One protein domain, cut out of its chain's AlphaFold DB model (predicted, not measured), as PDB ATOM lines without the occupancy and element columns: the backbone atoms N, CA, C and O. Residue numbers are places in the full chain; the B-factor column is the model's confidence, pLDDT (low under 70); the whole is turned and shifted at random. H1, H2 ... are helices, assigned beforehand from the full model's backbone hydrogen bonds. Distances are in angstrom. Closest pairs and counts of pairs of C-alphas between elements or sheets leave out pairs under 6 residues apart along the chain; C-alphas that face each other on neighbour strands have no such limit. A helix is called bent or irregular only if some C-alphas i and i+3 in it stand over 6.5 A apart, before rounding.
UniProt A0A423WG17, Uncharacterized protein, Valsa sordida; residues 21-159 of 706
ATOM      1  N   GLU A  21      19.429  82.355  51.857       64.69
ATOM      2  CA  GLU A  21      18.945  81.478  52.932       64.69
ATOM      3  C   GLU A  21      18.031  80.354  52.421       64.69
ATOM      4  O   GLU A  21      18.159  79.209  52.842       64.69
ATOM      5  N   GLN A  22      17.139  80.644  51.466       61.34
ATOM      6  CA  GLN A  22      16.285  79.618  50.858       61.34
ATOM      7  C   GLN A  22      17.100  78.606  50.047       61.34
ATOM      8  O   GLN A  22      16.813  77.417  50.098       61.34
ATOM      9  N   ARG A  23      18.142  79.050  49.333       61.03
ATOM     10  CA  ARG A  23      19.021  78.146  48.571       61.03
ATOM     11  C   ARG A  23      19.868  77.270  49.486       61.03
ATOM     12  O   ARG A  23      20.039  76.094  49.192       61.03
ATOM     13  N   GLU A  24      20.380  77.827  50.578       68.62
ATOM     14  CA  GLU A  24      21.115  77.065  51.592       68.62
ATOM     15  C   GLU A  24      20.204  76.040  52.282       68.62
ATOM     16  O   GLU A  24      20.606  74.891  52.475       68.62
ATOM     17  N   ALA A  25      18.955  76.412  52.582       68.62
ATOM     18  CA  ALA A  25      17.956  75.494  53.122       68.62
ATOM     19  C   ALA A  25      17.610  74.369  52.131       68.62
ATOM     20  O   ALA A  25      17.586  73.204  52.522       68.62
ATOM     21  N   ASP A  26      17.416  74.689  50.849       65.00
ATOM     22  CA  ASP A  26      17.157  73.702  49.794       65.00
ATOM     23  C   ASP A  26      18.350  72.761  49.576       65.00
ATOM     24  O   ASP A  26      18.165  71.558  49.386       65.00
ATOM     25  N   ALA A  27      19.577  73.291  49.604       68.50
ATOM     26  CA  ALA A  27      20.794  72.496  49.471       68.50
ATOM     27  C   ALA A  27      20.924  71.510  50.634       68.50
ATOM     28  O   ALA A  27      21.124  70.320  50.412       68.50
ATOM     29  N   LYS A  28      20.695  71.983  51.865       73.88
ATOM     30  CA  LYS A  28      20.704  71.146  53.067       73.88
ATOM     31  C   LYS A  28      19.609  70.077  53.043       73.88
ATOM     32  O   LYS A  28      19.834  68.953  53.479       73.88
ATOM     33  N   LEU A  29      18.434  70.413  52.515       71.56
ATOM     34  CA  LEU A  29      17.299  69.500  52.391       71.56
ATOM     35  C   LEU A  29      17.550  68.391  51.351       71.56
ATOM     36  O   LEU A  29      17.105  67.258  51.533       71.56
ATOM     37  N   ASN A  30      18.283  68.704  50.279       74.06
ATOM     38  CA  ASN A  30      18.629  67.767  49.204       74.06
ATOM     39  C   ASN A  30      20.024  67.139  49.350       74.06
ATOM     40  O   ASN A  30      20.424  66.353  48.493       74.06
ATOM     41  N   GLU A  31      20.750  67.426  50.433       77.50
ATOM     42  CA  GLU A  31      22.084  66.884  50.719       77.50
ATOM     43  C   GLU A  31      22.168  65.359  50.480       77.50
ATOM     44  O   GLU A  31      23.081  64.930  49.772       77.50
ATOM     45  N   PRO A  32      21.207  64.517  50.926       80.81
ATOM     46  CA  PRO A  32      21.277  63.073  50.683       80.81
ATOM     47  C   PRO A  32      21.187  62.681  49.200       80.81
ATOM     48  O   PRO A  32      21.853  61.736  48.777       80.81
ATOM     49  N   LYS A  33      20.425  63.422  48.380       81.06
ATOM     50  CA  LYS A  33      20.402  63.210  46.922       81.06
ATOM     51  C   LYS A  33      21.773  63.485  46.315       81.06
ATOM     52  O   LYS A  33      22.250  62.708  45.489       81.06
ATOM     53  N   TYR A  34      22.411  64.578  46.730       78.56
ATOM     54  CA  TYR A  34      23.732  64.949  46.227       78.56
ATOM     55  C   TYR A  34      24.808  63.960  46.667       78.56
ATOM     56  O   TYR A  34      25.667  63.611  45.860       78.56
ATOM     57  N   GLN A  35      24.751  63.460  47.901       78.62
ATOM     58  CA  GLN A  35      25.668  62.421  48.372       78.62
ATOM     59  C   GLN A  35      25.530  61.140  47.547       78.62
ATOM     60  O   GLN A  35      26.534  60.628  47.050       78.62
ATOM     61  N   ARG A  36      24.298  60.687  47.287       80.38
ATOM     62  CA  ARG A  36      24.057  59.531  46.419       80.38
ATOM     63  C   ARG A  36      24.620  59.726  45.017       80.38
ATOM     64  O   ARG A  36      25.378  58.886  44.539       80.38
ATOM     65  N   ALA A  37      24.335  60.869  44.395       79.31
ATOM     66  CA  ALA A  37      24.863  61.195  43.075       79.31
ATOM     67  C   ALA A  37      26.402  61.223  43.050       79.31
ATOM     68  O   ALA A  37      27.009  60.777  42.081       79.31
ATOM     69  N   ARG A  38      27.052  61.714  44.113       74.38
ATOM     70  CA  ARG A  38      28.521  61.729  44.225       74.38
ATOM     71  C   ARG A  38      29.116  60.325  44.288       74.38
ATOM     72  O   ARG A  38      30.105  60.081  43.604       74.38
ATOM     73  N   VAL A  39      28.532  59.430  45.085       75.12
ATOM     74  CA  VAL A  39      28.991  58.035  45.201       75.12
ATOM     75  C   VAL A  39      28.808  57.309  43.873       75.12
ATOM     76  O   VAL A  39      29.764  56.727  43.371       75.12
ATOM     77  N   VAL A  40      27.637  57.424  43.246       78.56
ATOM     78  CA  VAL A  40      27.375  56.805  41.938       78.56
ATOM     79  C   VAL A  40      28.357  57.330  40.891       78.56
ATOM     80  O   VAL A  40      29.087  56.543  40.302       78.56
ATOM     81  N   ASN A  41      28.489  58.654  40.741       75.50
ATOM     82  CA  ASN A  41      29.411  59.274  39.780       75.50
ATOM     83  C   ASN A  41      30.881  58.876  39.980       75.50
ATOM     84  O   ASN A  41      31.651  58.955  39.026       75.50
ATOM     85  N   SER A  42      31.277  58.449  41.182       74.38
ATOM     86  CA  SER A  42      32.648  58.005  41.446       74.38
ATOM     87  C   SER A  42      33.006  56.685  40.756       74.38
ATOM     88  O   SER A  42      34.181  56.459  40.484       74.38
ATOM     89  N   ILE A  43      32.008  55.857  40.427       73.88
ATOM     90  CA  ILE A  43      32.201  54.567  39.758       73.88
ATOM     91  C   ILE A  43      31.746  54.575  38.295       73.88
ATOM     92  O   ILE A  43      31.863  53.558  37.627       73.88
ATOM     93  N   MET A  44      31.199  55.681  37.774       76.94
ATOM     94  CA  MET A  44      30.591  55.705  36.438       76.94
ATOM     95  C   MET A  44      31.640  55.685  35.317       76.94
ATOM     96  O   MET A  44      32.146  56.725  34.897       76.94
ATOM     97  N   THR A  45      31.898  54.498  34.771       77.75
ATOM     98  CA  THR A  45      32.554  54.297  33.468       77.75
ATOM     99  C   THR A  45      31.508  54.236  32.346       77.75
ATOM    100  O   THR A  45      30.301  54.215  32.601       77.75
ATOM    101  N   ALA A  46      31.942  54.190  31.081       70.44
ATOM    102  CA  ALA A  46      31.029  54.058  29.940       70.44
ATOM    103  C   ALA A  46      30.146  52.794  30.029       70.44
ATOM    104  O   ALA A  46      28.945  52.869  29.757       70.44
ATOM    105  N   LYS A  47      30.715  51.667  30.489       75.44
ATOM    106  CA  LYS A  47      30.007  50.395  30.721       75.44
ATOM    107  C   LYS A  47      28.874  50.566  31.737       75.44
ATOM    108  O   LYS A  47      27.724  50.239  31.445       75.44
ATOM    109  N   TYR A  48      29.169  51.153  32.898       83.19
ATOM    110  CA  TYR A  48      28.179  51.341  33.965       83.19
ATOM    111  C   TYR A  48      27.138  52.415  33.636       83.19
ATOM    112  O   TYR A  48      25.974  52.261  33.992       83.19
ATOM    113  N   LEU A  49      27.513  53.466  32.896       76.06
ATOM    114  CA  LEU A  49      26.568  54.462  32.369       76.06
ATOM    115  C   LEU A  49      25.532  53.827  31.448       76.06
ATOM    116  O   LEU A  49      24.343  54.122  31.568       76.06
ATOM    117  N   LYS A  50      25.975  52.942  30.550       79.25
ATOM    118  CA  LYS A  50      25.077  52.221  29.649       79.25
ATOM    119  C   LYS A  50      24.139  51.305  30.434       79.25
ATOM    120  O   LYS A  50      22.931  51.404  30.245       79.25
ATOM    121  N   ALA A  51      24.672  50.491  31.347       79.56
ATOM    122  CA  ALA A  51      23.872  49.595  32.185       79.56
ATOM    123  C   ALA A  51      22.825  50.363  33.011       79.56
ATOM    124  O   ALA A  51      21.635  50.066  32.937       79.56
ATOM    125  N   LYS A  52      23.253  51.416  33.719       87.19
ATOM    126  CA  LYS A  52      22.368  52.276  34.509       87.19
ATOM    127  C   LYS A  52      21.256  52.897  33.666       87.19
ATOM    128  O   LYS A  52      20.104  52.853  34.071       87.19
ATOM    129  N   SER A  53      21.591  53.436  32.494       84.25
ATOM    130  CA  SER A  53      20.610  54.032  31.582       84.25
ATOM    131  C   SER A  53      19.550  53.022  31.134       84.25
ATOM    132  O   SER A  53      18.365  53.337  31.138       84.25
ATOM    133  N   ILE A  54      19.953  51.795  30.781       82.06
ATOM    134  CA  ILE A  54      19.013  50.738  30.374       82.06
ATOM    135  C   ILE A  54      18.030  50.431  31.513       82.06
ATOM    136  O   ILE A  54      16.821  50.412  31.289       82.06
ATOM    137  N   PHE A  55      18.539  50.250  32.732       86.56
ATOM    138  CA  PHE A  55      17.722  49.914  33.899       86.56
ATOM    139  C   PHE A  55      16.818  51.070  34.353       86.56
ATOM    140  O   PHE A  55      15.639  50.862  34.634       86.56
ATOM    141  N   ASP A  56      17.336  52.303  34.363       85.94
ATOM    142  CA  ASP A  56      16.558  53.502  34.695       85.94
ATOM    143  C   ASP A  56      15.392  53.693  33.712       85.94
ATOM    144  O   ASP A  56      14.276  53.985  34.137       85.94
ATOM    145  N   ASN A  57      15.631  53.493  32.411       84.25
ATOM    146  CA  ASN A  57      14.597  53.634  31.385       84.25
ATOM    147  C   ASN A  57      13.524  52.543  31.484       84.25
ATOM    148  O   ASN A  57      12.353  52.838  31.270       84.25
ATOM    149  N   TYR A  58      13.908  51.304  31.811       87.88
ATOM    150  CA  TYR A  58      12.953  50.205  31.979       87.88
ATOM    151  C   TYR A  58      11.954  50.485  33.110       87.88
ATOM    152  O   TYR A  58      10.758  50.253  32.956       87.88
ATOM    153  N   HIS A  59      12.429  51.039  34.227       83.75
ATOM    154  CA  HIS A  59      11.593  51.336  35.392       83.75
ATOM    155  C   HIS A  59      10.991  52.753  35.406       83.75
ATOM    156  O   HIS A  59      10.381  53.124  36.408       83.75
ATOM    157  N   ASP A  60      11.186  53.554  34.349       83.06
ATOM    158  CA  ASP A  60      10.852  54.993  34.320       83.06
ATOM    159  C   ASP A  60      11.347  55.727  35.588       83.06
ATOM    160  O   ASP A  60      10.635  56.487  36.255       83.06
ATOM    161  N   TYR A  61      12.583  55.415  35.995       81.94
ATOM    162  CA  TYR A  61      13.113  55.843  37.284       81.94
ATOM    163  C   TYR A  61      13.357  57.351  37.326       81.94
ATOM    164  O   TYR A  61      14.067  57.931  36.502       81.94
ATOM    165  N   ASN A  62      12.839  57.988  38.378       78.81
ATOM    166  CA  ASN A  62      13.058  59.398  38.654       78.81
ATOM    167  C   ASN A  62      13.437  59.625  40.125       78.81
ATOM    168  O   ASN A  62      12.620  59.461  41.033       78.81
ATOM    169  N   VAL A  63      14.662  60.106  40.350       77.25
ATOM    170  CA  VAL A  63      15.206  60.403  41.687       77.25
ATOM    171  C   VAL A  63      14.362  61.412  42.478       77.25
ATOM    172  O   VAL A  63      14.287  61.334  43.705       77.25
ATOM    173  N   ASP A  64      13.688  62.348  41.803       76.94
ATOM    174  CA  ASP A  64      12.825  63.330  42.462       76.94
ATOM    175  C   ASP A  64      11.491  62.731  42.917       76.94
ATOM    176  O   ASP A  64      10.898  63.226  43.873       76.94
ATOM    177  N   ALA A  65      11.035  61.659  42.266       76.56
ATOM    178  CA  ALA A  65       9.874  60.893  42.706       76.56
ATOM    179  C   ALA A  65      10.237  59.912  43.835       76.56
ATOM    180  O   ALA A  65       9.439  59.703  44.757       76.56
ATOM    181  N   ALA A  66      11.450  59.352  43.767       82.00
ATOM    182  CA  ALA A  66      11.989  58.389  44.719       82.00
ATOM    183  C   ALA A  66      12.401  59.012  46.059       82.00
ATOM    184  O   ALA A  66      12.331  58.351  47.091       82.00
ATOM    185  N   PHE A  67      12.793  60.284  46.091       82.12
ATOM    186  CA  PHE A  67      13.208  60.949  47.326       82.12
ATOM    187  C   PHE A  67      12.238  62.040  47.750       82.12
ATOM    188  O   PHE A  67      11.971  62.981  46.998       82.12
ATOM    189  N   VAL A  68      11.794  61.965  49.004       77.62
ATOM    190  CA  VAL A  68      10.944  62.989  49.611       77.62
ATOM    191  C   VAL A  68      11.765  63.833  50.572       77.62
ATOM    192  O   VAL A  68      12.148  63.355  51.646       77.62
ATOM    193  N   PRO A  69      11.984  65.111  50.239       66.38
ATOM    194  CA  PRO A  69      12.462  66.066  51.212       66.38
ATOM    195  C   PRO A  69      11.314  66.371  52.186       66.38
ATOM    196  O   PRO A  69      10.331  67.017  51.824       66.38
ATOM    197  N   THR A  70      11.381  65.848  53.410       59.78
ATOM    198  CA  THR A  70      10.356  66.100  54.431       59.78
ATOM    199  C   THR A  70      10.606  67.443  55.114       59.78
ATOM    200  O   THR A  70      11.731  67.790  55.459       59.78
ATOM    201  N   THR A  71       9.542  68.216  55.340       47.59
ATOM    202  CA  THR A  71       9.600  69.493  56.077       47.59
ATOM    203  C   THR A  71       9.542  69.314  57.598       47.59
ATOM    204  O   THR A  71       9.687  70.285  58.333       47.59
ATOM    205  N   THR A  72       9.318  68.088  58.083       46.16
ATOM    206  CA  THR A  72       9.063  67.767  59.499       46.16
ATOM    207  C   THR A  72       9.966  66.658  60.061       46.16
ATOM    208  O   THR A  72       9.711  66.184  61.166       46.16
ATOM    209  N   GLY A  73      11.008  66.211  59.343       58.66
ATOM    210  CA  GLY A  73      11.860  65.097  59.784       58.66
ATOM    211  C   GLY A  73      13.140  64.894  58.964       58.66
ATOM    212  O   GLY A  73      13.587  65.798  58.262       58.66
ATOM    213  N   ALA A  74      13.743  63.702  59.079       60.50
ATOM    214  CA  ALA A  74      14.866  63.280  58.240       60.50
ATOM    215  C   ALA A  74      14.370  62.953  56.824       60.50
ATOM    216  O   ALA A  74      13.317  62.332  56.653       60.50
ATOM    217  N   ALA A  75      15.120  63.380  55.810       67.50
ATOM    218  CA  ALA A  75      14.767  63.106  54.428       67.50
ATOM    219  C   ALA A  75      14.777  61.594  54.151       67.50
ATOM    220  O   ALA A  75      15.638  60.875  54.662       67.50
ATOM    221  N   CYS A  76      13.811  61.111  53.368       78.06
ATOM    222  CA  CYS A  76      13.586  59.678  53.205       78.06
ATOM    223  C   CYS A  76      13.471  59.252  51.739       78.06
ATOM    224  O   CYS A  76      12.898  59.943  50.892       78.06
ATOM    225  N   TRP A  77      14.021  58.070  51.462       84.75
ATOM    226  CA  TRP A  77      13.847  57.360  50.201       84.75
ATOM    227  C   TRP A  77      12.540  56.566  50.247       84.75
ATOM    228  O   TRP A  77      12.311  55.786  51.172       84.75
ATOM    229  N   ARG A  78      11.679  56.757  49.248       82.75
ATOM    230  CA  ARG A  78      10.499  55.926  49.010       82.75
ATOM    231  C   ARG A  78      10.947  54.650  48.315       82.75
ATOM    232  O   ARG A  78      11.093  54.639  47.099       82.75
ATOM    233  N   GLU A  79      11.112  53.576  49.076       81.12
ATOM    234  CA  GLU A  79      11.534  52.276  48.533       81.12
ATOM    235  C   GLU A  79      10.639  51.802  47.384       81.12
ATOM    236  O   GLU A  79      11.132  51.339  46.362       81.12
ATOM    237  N   SER A  80       9.323  52.003  47.491       81.00
ATOM    238  CA  SER A  80       8.375  51.634  46.435       81.00
ATOM    239  C   SER A  80       8.618  52.359  45.105       81.00
ATOM    240  O   SER A  80       8.350  51.791  44.051       81.00
ATOM    241  N   ALA A  81       9.163  53.576  45.132       80.31
ATOM    242  CA  ALA A  81       9.460  54.379  43.946       80.31
ATOM    243  C   ALA A  81      10.940  54.303  43.520       80.31
ATOM    244  O   ALA A  81      11.337  54.978  42.573       80.31
ATOM    245  N   ASP A  82      11.755  53.505  44.216       89.00
ATOM    246  CA  ASP A  82      13.195  53.400  43.993       89.00
ATOM    247  C   ASP A  82      13.596  51.955  43.645       89.00
ATOM    248  O   ASP A  82      13.837  51.142  44.545       89.00
ATOM    249  N   PRO A  83      13.665  51.602  42.347       88.62
ATOM    250  CA  PRO A  83      14.001  50.250  41.913       88.62
ATOM    251  C   PRO A  83      15.428  49.867  42.321       88.62
ATOM    252  O   PRO A  83      15.699  48.703  42.593       88.62
ATOM    253  N   TRP A  84      16.336  50.836  42.480       92.19
ATOM    254  CA  TRP A  84      17.693  50.557  42.944       92.19
ATOM    255  C   TRP A  84      17.728  50.101  44.397       92.19
ATOM    256  O   TRP A  84      18.554  49.265  44.737       92.19
ATOM    257  N   LEU A  85      16.839  50.591  45.262       89.44
ATOM    258  CA  LEU A  85      16.766  50.128  46.655       89.44
ATOM    259  C   LEU A  85      16.017  48.799  46.804       89.44
ATOM    260  O   LEU A  85      16.184  48.127  47.820       89.44
ATOM    261  N   ARG A  86      15.255  48.403  45.780       89.88
ATOM    262  CA  ARG A  86      14.581  47.101  45.657       89.88
ATOM    263  C   ARG A  86      15.265  46.189  44.639       89.88
ATOM    264  O   ARG A  86      14.642  45.279  44.108       89.88
ATOM    265  N   PHE A  87      16.556  46.408  44.398       90.62
ATOM    266  CA  PHE A  87      17.289  45.774  43.303       90.62
ATOM    267  C   PHE A  87      17.190  44.242  43.288       90.62
ATOM    268  O   PHE A  87      17.079  43.656  42.219       90.62
ATOM    269  N   GLY A  88      17.158  43.588  44.456       86.88
ATOM    270  CA  GLY A  88      16.974  42.134  44.543       86.88
ATOM    271  C   GLY A  88      15.606  41.633  44.057       86.88
ATOM    272  O   GLY A  88      15.512  40.509  43.582       86.88
ATOM    273  N   GLU A  89      14.565  42.463  44.137       89.81
ATOM    274  CA  GLU A  89      13.218  42.155  43.641       89.81
ATOM    275  C   GLU A  89      13.070  42.519  42.161       89.81
ATOM    276  O   GLU A  89      12.441  41.791  41.402       89.81
ATOM    277  N   THR A  90      13.653  43.645  41.745       91.56
ATOM    278  CA  THR A  90      13.457  44.203  40.400       91.56
ATOM    279  C   THR A  90      14.410  43.628  39.356       91.56
ATOM    280  O   THR A  90      14.074  43.602  38.176       91.56
ATOM    281  N   LEU A  91      15.611  43.190  39.757       92.69
ATOM    282  CA  LEU A  91      16.615  42.668  38.824       92.69
ATOM    283  C   LEU A  91      16.146  41.399  38.090       92.69
ATOM    284  O   LEU A  91      16.360  41.346  36.879       92.69
ATOM    285  N   PRO A  92      15.518  40.401  38.749       91.69
ATOM    286  CA  PRO A  92      15.077  39.201  38.049       91.69
ATOM    287  C   PRO A  92      14.056  39.485  36.950       91.69
ATOM    288  O   PRO A  92      14.260  39.076  35.810       91.69
ATOM    289  N   GLU A  93      13.024  40.263  37.282       91.00
ATOM    290  CA  GLU A  93      11.999  40.708  36.335       91.00
ATOM    291  C   GLU A  93      12.628  41.476  35.166       91.00
ATOM    292  O   GLU A  93      12.357  41.181  34.005       91.00
ATOM    293  N   PHE A  94      13.534  42.414  35.462       93.75
ATOM    294  CA  PHE A  94      14.232  43.189  34.441       93.75
ATOM    295  C   PHE A  94      15.040  42.310  33.474       93.75
ATOM    296  O   PHE A  94      14.962  42.520  32.266       93.75
ATOM    297  N   LEU A  95      15.839  41.354  33.968       91.69
ATOM    298  CA  LEU A  95      16.705  40.540  33.105       91.69
ATOM    299  C   LEU A  95      15.897  39.605  32.197       91.69
ATOM    300  O   LEU A  95      16.258  39.438  31.030       91.69
ATOM    301  N   GLU A  96      14.811  39.025  32.714       89.44
ATOM    302  CA  GLU A  96      13.906  38.179  31.929       89.44
ATOM    303  C   GLU A  96      13.215  38.984  30.827       89.44
ATOM    304  O   GLU A  96      13.248  38.593  29.656       89.44
ATOM    305  N   ASP A  97      12.651  40.140  31.177       90.00
ATOM    306  CA  ASP A  97      11.958  41.002  30.226       90.00
ATOM    307  C   ASP A  97      12.918  41.600  29.196       90.00
ATOM    308  O   ASP A  97      12.595  41.646  28.009       90.00
ATOM    309  N   TYR A  98      14.121  42.001  29.610       89.12
ATOM    310  CA  TYR A  98      15.145  42.522  28.709       89.12
ATOM    311  C   TYR A  98      15.571  41.482  27.666       89.12
ATOM    312  O   TYR A  98      15.617  41.793  26.473       89.12
ATOM    313  N   ALA A  99      15.834  40.239  28.088       87.62
ATOM    314  CA  ALA A  99      16.168  39.152  27.171       87.62
ATOM    315  C   ALA A  99      14.997  38.839  26.224       87.62
ATOM    316  O   ALA A  99      15.196  38.765  25.010       87.62
ATOM    317  N   ARG A 100      13.772  38.740  26.760       86.12
ATOM    318  CA  ARG A 100      12.557  38.496  25.974       86.12
ATOM    319  C   ARG A 100      12.345  39.566  24.905       86.12
ATOM    320  O   ARG A 100      12.195  39.223  23.738       86.12
ATOM    321  N   ILE A 101      12.383  40.846  25.282       85.06
ATOM    322  CA  ILE A 101      12.161  41.978  24.368       85.06
ATOM    323  C   ILE A 101      13.180  41.962  23.225       85.06
ATOM    324  O   ILE A 101      12.809  42.163  22.070       85.06
ATOM    325  N   ILE A 102      14.459  41.709  23.520       83.44
ATOM    326  CA  ILE A 102      15.494  41.676  22.481       83.44
ATOM    327  C   ILE A 102      15.245  40.525  21.509       83.44
ATOM    328  O   ILE A 102      15.214  40.765  20.301       83.44
ATOM    329  N   VAL A 103      15.003  39.317  22.020       82.62
ATOM    330  CA  VAL A 103      14.749  38.129  21.193       82.62
ATOM    331  C   VAL A 103      13.494  38.308  20.336       82.62
ATOM    332  O   VAL A 103      13.535  38.073  19.130       82.62
ATOM    333  N   GLU A 104      12.393  38.794  20.916       83.44
ATOM    334  CA  GLU A 104      11.135  39.040  20.198       83.44
ATOM    335  C   GLU A 104      11.259  40.154  19.149       83.44
ATOM    336  O   GLU A 104      10.613  40.099  18.103       83.44
ATOM    337  N   SER A 105      12.116  41.150  19.391       80.81
ATOM    338  CA  SER A 105      12.401  42.218  18.427       80.81
ATOM    339  C   SER A 105      13.344  41.800  17.287       80.81
ATOM    340  O   SER A 105      13.590  42.596  16.381       80.81
ATOM    341  N   GLY A 106      13.870  40.568  17.314       76.56
ATOM    342  CA  GLY A 106      14.858  40.073  16.350       76.56
ATOM    343  C   GLY A 106      16.270  40.631  16.562       76.56
ATOM    344  O   GLY A 106      17.099  40.558  15.656       76.56
ATOM    345  N   GLY A 107      16.544  41.218  17.730       76.88
ATOM    346  CA  GLY A 107      17.877  41.662  18.119       76.88
ATOM    347  C   GLY A 107      18.758  40.502  18.587       76.88
ATOM    348  O   GLY A 107      18.274  39.437  18.966       76.88
ATOM    349  N   THR A 108      20.072  40.715  18.587       76.50
ATOM    350  CA  THR A 108      21.050  39.738  19.073       76.50
ATOM    351  C   THR A 108      21.533  40.114  20.474       76.50
ATOM    352  O   THR A 108      22.056  41.205  20.702       76.50
ATOM    353  N   ILE A 109      21.360  39.200  21.427       85.12
ATOM    354  CA  ILE A 109      21.984  39.255  22.752       85.12
ATOM    355  C   ILE A 109      22.647  37.912  23.032       85.12
ATOM    356  O   ILE A 109      22.022  36.868  22.864       85.12
ATOM    357  N   THR A 110      23.916  37.943  23.429       88.81
ATOM    358  CA  THR A 110      24.668  36.749  23.823       88.81
ATOM    359  C   THR A 110      24.488  36.475  25.314       88.81
ATOM    360  O   THR A 110      24.210  37.397  26.091       88.81
ATOM    361  N   GLY A 111      24.679  35.220  25.734       84.69
ATOM    362  CA  GLY A 111      24.677  34.863  27.161       84.69
ATOM    363  C   GLY A 111      25.708  35.671  27.960       84.69
ATOM    364  O   GLY A 111      25.399  36.226  29.016       84.69
ATOM    365  N   GLU A 112      26.904  35.853  27.395       87.62
ATOM    366  CA  GLU A 112      27.966  36.670  27.989       87.62
ATOM    367  C   GLU A 112      27.596  38.161  28.058       87.62
ATOM    368  O   GLU A 112      27.846  38.832  29.061       87.62
ATOM    369  N   GLY A 113      26.936  38.698  27.027       87.06
ATOM    370  CA  GLY A 113      26.436  40.072  27.027       87.06
ATOM    371  C   GLY A 113      25.410  40.314  28.137       87.06
ATOM    372  O   GLY A 113      25.447  41.354  28.803       87.06
ATOM    373  N   LEU A 114      24.530  39.338  28.382       89.38
ATOM    374  CA  LEU A 114      23.554  39.381  29.473       89.38
ATOM    375  C   LEU A 114      24.233  39.294  30.850       89.38
ATOM    376  O   LEU A 114      23.897  40.068  31.747       89.38
ATOM    377  N   GLN A 115      25.233  38.422  31.003       90.44
ATOM    378  CA  GLN A 115      26.044  38.318  32.220       90.44
ATOM    379  C   GLN A 115      26.784  39.627  32.525       90.44
ATOM    380  O   GLN A 115      26.729  40.138  33.646       90.44
ATOM    381  N   ASN A 116      27.427  40.212  31.514       89.00
ATOM    382  CA  ASN A 116      28.142  41.478  31.625       89.00
ATOM    383  C   ASN A 116      27.220  42.635  32.031       89.00
ATOM    384  O   ASN A 116      27.609  43.474  32.849       89.00
ATOM    385  N   LEU A 117      25.998  42.675  31.491       89.00
ATOM    386  CA  LEU A 117      24.980  43.639  31.900       89.00
ATOM    387  C   LEU A 117      24.571  43.424  33.362       89.00
ATOM    388  O   LEU A 117      24.558  44.385  34.130       89.00
ATOM    389  N   ALA A 118      24.284  42.185  33.761       90.81
ATOM    390  CA  ALA A 118      23.855  41.860  35.116       90.81
ATOM    391  C   ALA A 118      24.912  42.246  36.166       90.81
ATOM    392  O   ALA A 118      24.601  42.945  37.131       90.81
ATOM    393  N   LEU A 119      26.183  41.895  35.942       90.44
ATOM    394  CA  LEU A 119      27.285  42.260  36.841       90.44
ATOM    395  C   LEU A 119      27.527  43.776  36.889       90.44
ATOM    396  O   LEU A 119      27.772  44.341  37.959       90.44
ATOM    397  N   ALA A 120      27.407  44.464  35.748       88.94
ATOM    398  CA  ALA A 120      27.483  45.921  35.709       88.94
ATOM    399  C   ALA A 120      26.364  46.570  36.542       88.94
ATOM    400  O   ALA A 120      26.626  47.521  37.280       88.94
ATOM    401  N   LEU A 121      25.140  46.038  36.477       91.81
ATOM    402  CA  LEU A 121      24.013  46.514  37.278       91.81
ATOM    403  C   LEU A 121      24.213  46.260  38.773       91.81
ATOM    404  O   LEU A 121      23.918  47.151  39.565       91.81
ATOM    405  N   VAL A 122      24.778  45.114  39.171       91.69
ATOM    406  CA  VAL A 122      25.124  44.842  40.579       91.69
ATOM    407  C   VAL A 122      26.138  45.865  41.103       91.69
ATOM    408  O   VAL A 122      25.953  46.417  42.192       91.69
ATOM    409  N   ARG A 123      27.187  46.180  40.325       90.38
ATOM    410  CA  ARG A 123      28.171  47.215  40.698       90.38
ATOM    411  C   ARG A 123      27.509  48.592  40.860       90.38
ATOM    412  O   ARG A 123      27.783  49.278  41.846       90.38
ATOM    413  N   VAL A 124      26.597  48.974  39.961       89.31
ATOM    414  CA  VAL A 124      25.824  50.226  40.083       89.31
ATOM    415  C   VAL A 124      24.925  50.206  41.321       89.31
ATOM    416  O   VAL A 124      24.947  51.153  42.106       89.31
ATOM    417  N   ALA A 125      24.193  49.117  41.558       91.50
ATOM    418  CA  ALA A 125      23.294  48.977  42.700       91.50
ATOM    419  C   ALA A 125      24.033  49.096  44.043       91.50
ATOM    420  O   ALA A 125      23.550  49.774  44.948       91.50
ATOM    421  N   ARG A 126      25.244  48.533  44.165       90.50
ATOM    422  CA  ARG A 126      26.098  48.711  45.356       90.50
ATOM    423  C   ARG A 126      26.386  50.187  45.646       90.50
ATOM    424  O   ARG A 126      26.288  50.604  46.801       90.50
ATOM    425  N   ALA A 127      26.709  50.976  44.621       87.50
ATOM    426  CA  ALA A 127      26.964  52.410  44.771       87.50
ATOM    427  C   ALA A 127      25.686  53.214  45.054       87.50
ATOM    428  O   ALA A 127      25.718  54.151  45.848       87.50
ATOM    429  N   GLU A 128      24.555  52.835  44.455       90.12
ATOM    430  CA  GLU A 128      23.243  53.432  44.735       90.12
ATOM    431  C   GLU A 128      22.818  53.181  46.198       90.12
ATOM    432  O   GLU A 128      22.348  54.102  46.870       90.12
ATOM    433  N   TRP A 129      23.061  51.975  46.731       91.31
ATOM    434  CA  TRP A 129      22.805  51.622  48.136       91.31
ATOM    435  C   TRP A 129      23.722  52.377  49.094       91.31
ATOM    436  O   TRP A 129      23.240  52.973  50.056       91.31
ATOM    437  N   GLU A 130      25.028  52.390  48.824       87.50
ATOM    438  CA  GLU A 130      26.004  53.137  49.624       87.50
ATOM    439  C   GLU A 130      25.683  54.635  49.629       87.50
ATOM    440  O   GLU A 130      25.631  55.266  50.685       87.50
ATOM    441  N   GLY A 131      25.375  55.187  48.457       84.75
ATOM    442  CA  GLY A 131      24.976  56.576  48.283       84.75
ATOM    443  C   GLY A 131      23.671  56.940  48.995       84.75
ATOM    444  O   GLY A 131      23.514  58.071  49.453       84.75
ATOM    445  N   ALA A 132      22.749  55.986  49.139       85.06
ATOM    446  CA  ALA A 132      21.525  56.137  49.921       85.06
ATOM    447  C   ALA A 132      21.724  55.917  51.437       85.06
ATOM    448  O   ALA A 132      20.755  56.013  52.193       85.06
ATOM    449  N   GLY A 133      22.951  55.629  51.892       84.69
ATOM    450  CA  GLY A 133      23.272  55.362  53.296       84.69
ATOM    451  C   GLY A 133      22.923  53.947  53.768       84.69
ATOM    452  O   GLY A 133      22.807  53.719  54.971       84.69
ATOM    453  N   ARG A 134      22.733  52.993  52.848       83.50
ATOM    454  CA  ARG A 134      22.473  51.580  53.160       83.50
ATOM    455  C   ARG A 134      23.755  50.758  53.175       83.50
ATOM    456  O   ARG A 134      24.764  51.100  52.564       83.50
ATOM    457  N   ASN A 135      23.696  49.623  53.864       82.94
ATOM    458  CA  ASN A 135      24.793  48.671  53.880       82.94
ATOM    459  C   ASN A 135      24.850  47.898  52.553       82.94
ATOM    460  O   ASN A 135      24.019  47.030  52.320       82.94
ATOM    461  N   LYS A 136      25.859  48.173  51.720       80.00
ATOM    462  CA  LYS A 136      26.085  47.483  50.436       80.00
ATOM    463  C   LYS A 136      26.443  45.993  50.554       80.00
ATOM    464  O   LYS A 136      26.423  45.296  49.546       80.00
ATOM    465  N   LYS A 137      26.763  45.495  51.759       80.88
ATOM    466  CA  LYS A 137      27.089  44.073  52.000       80.88
ATOM    467  C   LYS A 137      25.910  43.124  51.766       80.88
ATOM    468  O   LYS A 137      26.112  41.926  51.727       80.88
ATOM    469  N   THR A 138      24.693  43.637  51.629       75.06
ATOM    470  CA  THR A 138      23.518  42.852  51.216       75.06
ATOM    471  C   THR A 138      23.573  42.417  49.753       75.06
ATOM    472  O   THR A 138      22.888  41.475  49.380       75.06
ATOM    473  N   LEU A 139      24.374  43.098  48.932       82.38
ATOM    474  CA  LEU A 139      24.623  42.767  47.532       82.38
ATOM    475  C   LEU A 139      26.027  42.161  47.402       82.38
ATOM    476  O   LEU A 139      26.836  42.661  46.632       82.38
ATOM    477  N   ASP A 140      26.383  41.178  48.225       82.25
ATOM    478  CA  ASP A 140      27.728  40.579  48.276       82.25
ATOM    479  C   ASP A 140      27.973  39.525  47.171       82.25
ATOM    480  O   ASP A 140      27.238  39.458  46.184       82.25
ATOM    481  N   LYS A 141      29.039  38.719  47.318       80.50
ATOM    482  CA  LYS A 141      29.379  37.634  46.382       80.50
ATOM    483  C   LYS A 141      28.303  36.541  46.330       80.50
ATOM    484  O   LYS A 141      28.164  35.885  45.303       80.50
ATOM    485  N   VAL A 142      27.537  36.340  47.409       86.31
ATOM    486  CA  VAL A 142      26.441  35.356  47.432       86.31
ATOM    487  C   VAL A 142      25.309  35.837  46.533       86.31
ATOM    488  O   VAL A 142      24.810  35.069  45.714       86.31
ATOM    489  N   PHE A 143      24.954  37.119  46.631       87.69
ATOM    490  CA  PHE A 143      23.975  37.724  45.732       87.69
ATOM    491  C   PHE A 143      24.451  37.710  44.272       87.69
ATOM    492  O   PHE A 143      23.684  37.345  43.387       87.69
ATOM    493  N   GLU A 144      25.722  38.033  44.002       88.31
ATOM    494  CA  GLU A 144      26.294  37.901  42.649       88.31
ATOM    495  C   GLU A 144      26.170  36.470  42.106       88.31
ATOM    496  O   GLU A 144      25.772  36.298  40.957       88.31
ATOM    497  N   GLY A 145      26.420  35.447  42.932       87.31
ATOM    498  CA  GLY A 145      26.216  34.045  42.553       87.31
ATOM    499  C   GLY A 145      24.770  33.737  42.148       87.31
ATOM    500  O   GLY A 145      24.540  33.148  41.095       87.31
ATOM    501  N   GLN A 146      23.788  34.217  42.917       90.19
ATOM    502  CA  GLN A 146      22.363  34.066  42.585       90.19
ATOM    503  C   GLN A 146      21.993  34.753  41.261       90.19
ATOM    504  O   GLN A 146      21.176  34.241  40.495       90.19
ATOM    505  N   VAL A 147      22.603  35.906  40.976       90.88
ATOM    506  CA  VAL A 147      22.414  36.623  39.707       90.88
ATOM    507  C   VAL A 147      23.001  35.835  38.537       90.88
ATOM    508  O   VAL A 147      22.369  35.757  37.487       90.88
ATOM    509  N   LEU A 148      24.170  35.216  38.702       91.69
ATOM    510  CA  LEU A 148      24.778  34.385  37.660       91.69
ATOM    511  C   LEU A 148      23.951  33.125  37.371       91.69
ATOM    512  O   LEU A 148      23.700  32.821  36.206       91.69
ATOM    513  N   GLU A 149      23.441  32.448  38.403       92.31
ATOM    514  CA  GLU A 149      22.521  31.310  38.241       92.31
ATOM    515  C   GLU A 149      21.230  31.706  37.504       92.31
ATOM    516  O   GLU A 149      20.682  30.943  36.701       92.31
ATOM    517  N   LEU A 150      20.721  32.912  37.769       91.88
ATOM    518  CA  LEU A 150      19.582  33.461  37.044       91.88
ATOM    519  C   LEU A 150      19.928  33.708  35.568       91.88
ATOM    520  O   LEU A 150      19.166  33.302  34.693       91.88
ATOM    521  N   VAL A 151      21.068  34.336  35.280       91.44
ATOM    522  CA  VAL A 151      21.511  34.594  33.900       91.44
ATOM    523  C   VAL A 151      21.677  33.288  33.123       91.44
ATOM    524  O   VAL A 151      21.218  33.199  31.985       91.44
ATOM    525  N   GLU A 152      22.256  32.250  33.729       91.44
ATOM    526  CA  GLU A 152      22.392  30.929  33.105       91.44
ATOM    527  C   GLU A 152      21.022  30.318  32.760       91.44
ATOM    528  O   GLU A 152      20.815  29.774  31.672       91.44
ATOM    529  N   ARG A 153      20.045  30.451  33.663       93.69
ATOM    530  CA  ARG A 153      18.667  29.996  33.438       93.69
ATOM    531  C   ARG A 153      17.996  30.738  32.284       93.69
ATOM    532  O   ARG A 153      17.363  30.095  31.446       93.69
ATOM    533  N   ILE A 154      18.138  32.060  32.221       90.69
ATOM    534  CA  ILE A 154      17.578  32.890  31.142       90.69
ATOM    535  C   ILE A 154      18.240  32.521  29.810       90.69
ATOM    536  O   ILE A 154      17.547  32.288  28.821       90.69
ATOM    537  N   THR A 155      19.563  32.360  29.807       89.62
ATOM    538  CA  THR A 155      20.357  31.961  28.634       89.62
ATOM    539  C   THR A 155      19.846  30.649  28.039       89.62
ATOM    540  O   THR A 155      19.593  30.575  26.836       89.62
ATOM    541  N   LYS A 156      19.592  29.641  28.886       90.88
ATOM    542  CA  LYS A 156      18.994  28.357  28.480       90.88
ATOM    543  C   LYS A 156      17.542  28.492  28.021       90.88
ATOM    544  O   LYS A 156      17.143  27.836  27.069       90.88
ATOM    545  N   THR A 157      16.749  29.332  28.684       90.75
ATOM    546  CA  THR A 157      15.318  29.500  28.376       90.75
ATOM    547  C   THR A 157      15.102  30.136  27.003       90.75
ATOM    548  O   THR A 157      14.216  29.714  26.263       90.75
ATOM    549  N   PHE A 158      15.930  31.118  26.641       87.56
ATOM    550  CA  PHE A 158      15.827  31.843  25.373       87.56
ATOM    551  C   PHE A 158      16.782  31.335  24.281       87.56
ATOM    552  O   PHE A 158      16.803  31.911  23.197       87.56
ATOM    553  N   ASN A 159      17.542  30.258  24.534       87.25
ATOM    554  CA  ASN A 159      18.567  29.718  23.628       87.25
ATOM    555  C   ASN A 159      19.515  30.808  23.095       87.25
ATOM    556  O   ASN A 159      19.720  30.932  21.885       87.25
TER     557      ASN A 159
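This is residues 21 to 159 of the 706 residues of an uncharacterized protein of Valsa sordida (UniProt A0A423WG17). Three helices, H4, H5 and H7, stand side by side as a triangular up-and-down bundle, each running against the one before it. H5 is the hub of the whole: H2 crosses it, H1b packs on its residues 124 to 131, and H1a with the loop of residues 67 to 77 lies toward one end of the long axis. The printed part has 139 residues, with seven named helices in the order H1 to H7 and no named strand; the class is all helix. The whole is compact, with a radius of gyration of the C-alphas of 16.7 A, yet elongated in outline, spanning 59 by 31 by 27 A.

H1, residues 21 to 43, was assigned as one helix by its hydrogen bonds but is bent: C-alphas 29 and 32 are 7.7 A apart. Its arm H1a, residues 21 to 29, begins at C-alpha 21 (18.945, 81.478, 52.932); H1b, residues 32 to 43, is 17.6 A long. H2 is residues 46 to 58, 18.6 A, and H3 is residues 63 to 66. H4, residues 87 to 104, is 24.8 A long and only just irregular, with C-alphas 89 and 92 6.6 A apart. H5, residues 111 to 131, measures 30.3 A from C-alpha 111 at (24.677, 34.863, 27.161). H6 is residues 136 to 139, and H7, residues 141 to 157, measures 24.3 A and ends at C-alpha 157 (15.318, 29.500, 28.376).

H4 and H5 form a helical hairpin and touch, closest at the C-alphas of Phe 87 and Ala 125, 6.8 A, at a shallow tilt of 31 degrees, opposite ways. H5 and H7 touch at Gly 111 and Thr 155, C-alphas 5.4 A apart, opposite ways at a shallow tilt of 33 degrees, only just short of steep. Residues 92 to 99 of H4 touch H7, with the closest C-alphas, Glu 96 and Ile 154, 6.5 A apart. H2 touches H5 about perpendicular, at 85 degrees, closest at the C-alphas of Tyr 48 and Ala 120, 5.7 A. H1b touches H5 at a steep tilt of 40 degrees, with the C-alphas of Arg 36 and Gly 131 closest at 3.6 A. H6 touches H5 at Lys 136 and Arg 126, C-alphas 5.2 A apart. H1a and H3 touch no helix. Every O i to N i+4 pair is within hydrogen-bond range in H1a, H2, H5 and H7, against 7 of 8 in H1b and 12 of 14 in H4; H3 and H6 are too short for one.

The C-alphas of Glu 21 and Asn 159, the two farthest apart, are 59.5 A apart. The printed part has no cut. The link from H3 to H4 is long, 20 residues, and in it residues 67 to 68 pair antiparallel with residues 76 to 77. Mean pLDDT of the printed part is 82.3; residues 21 to 27 and 69 to 75 are under 70.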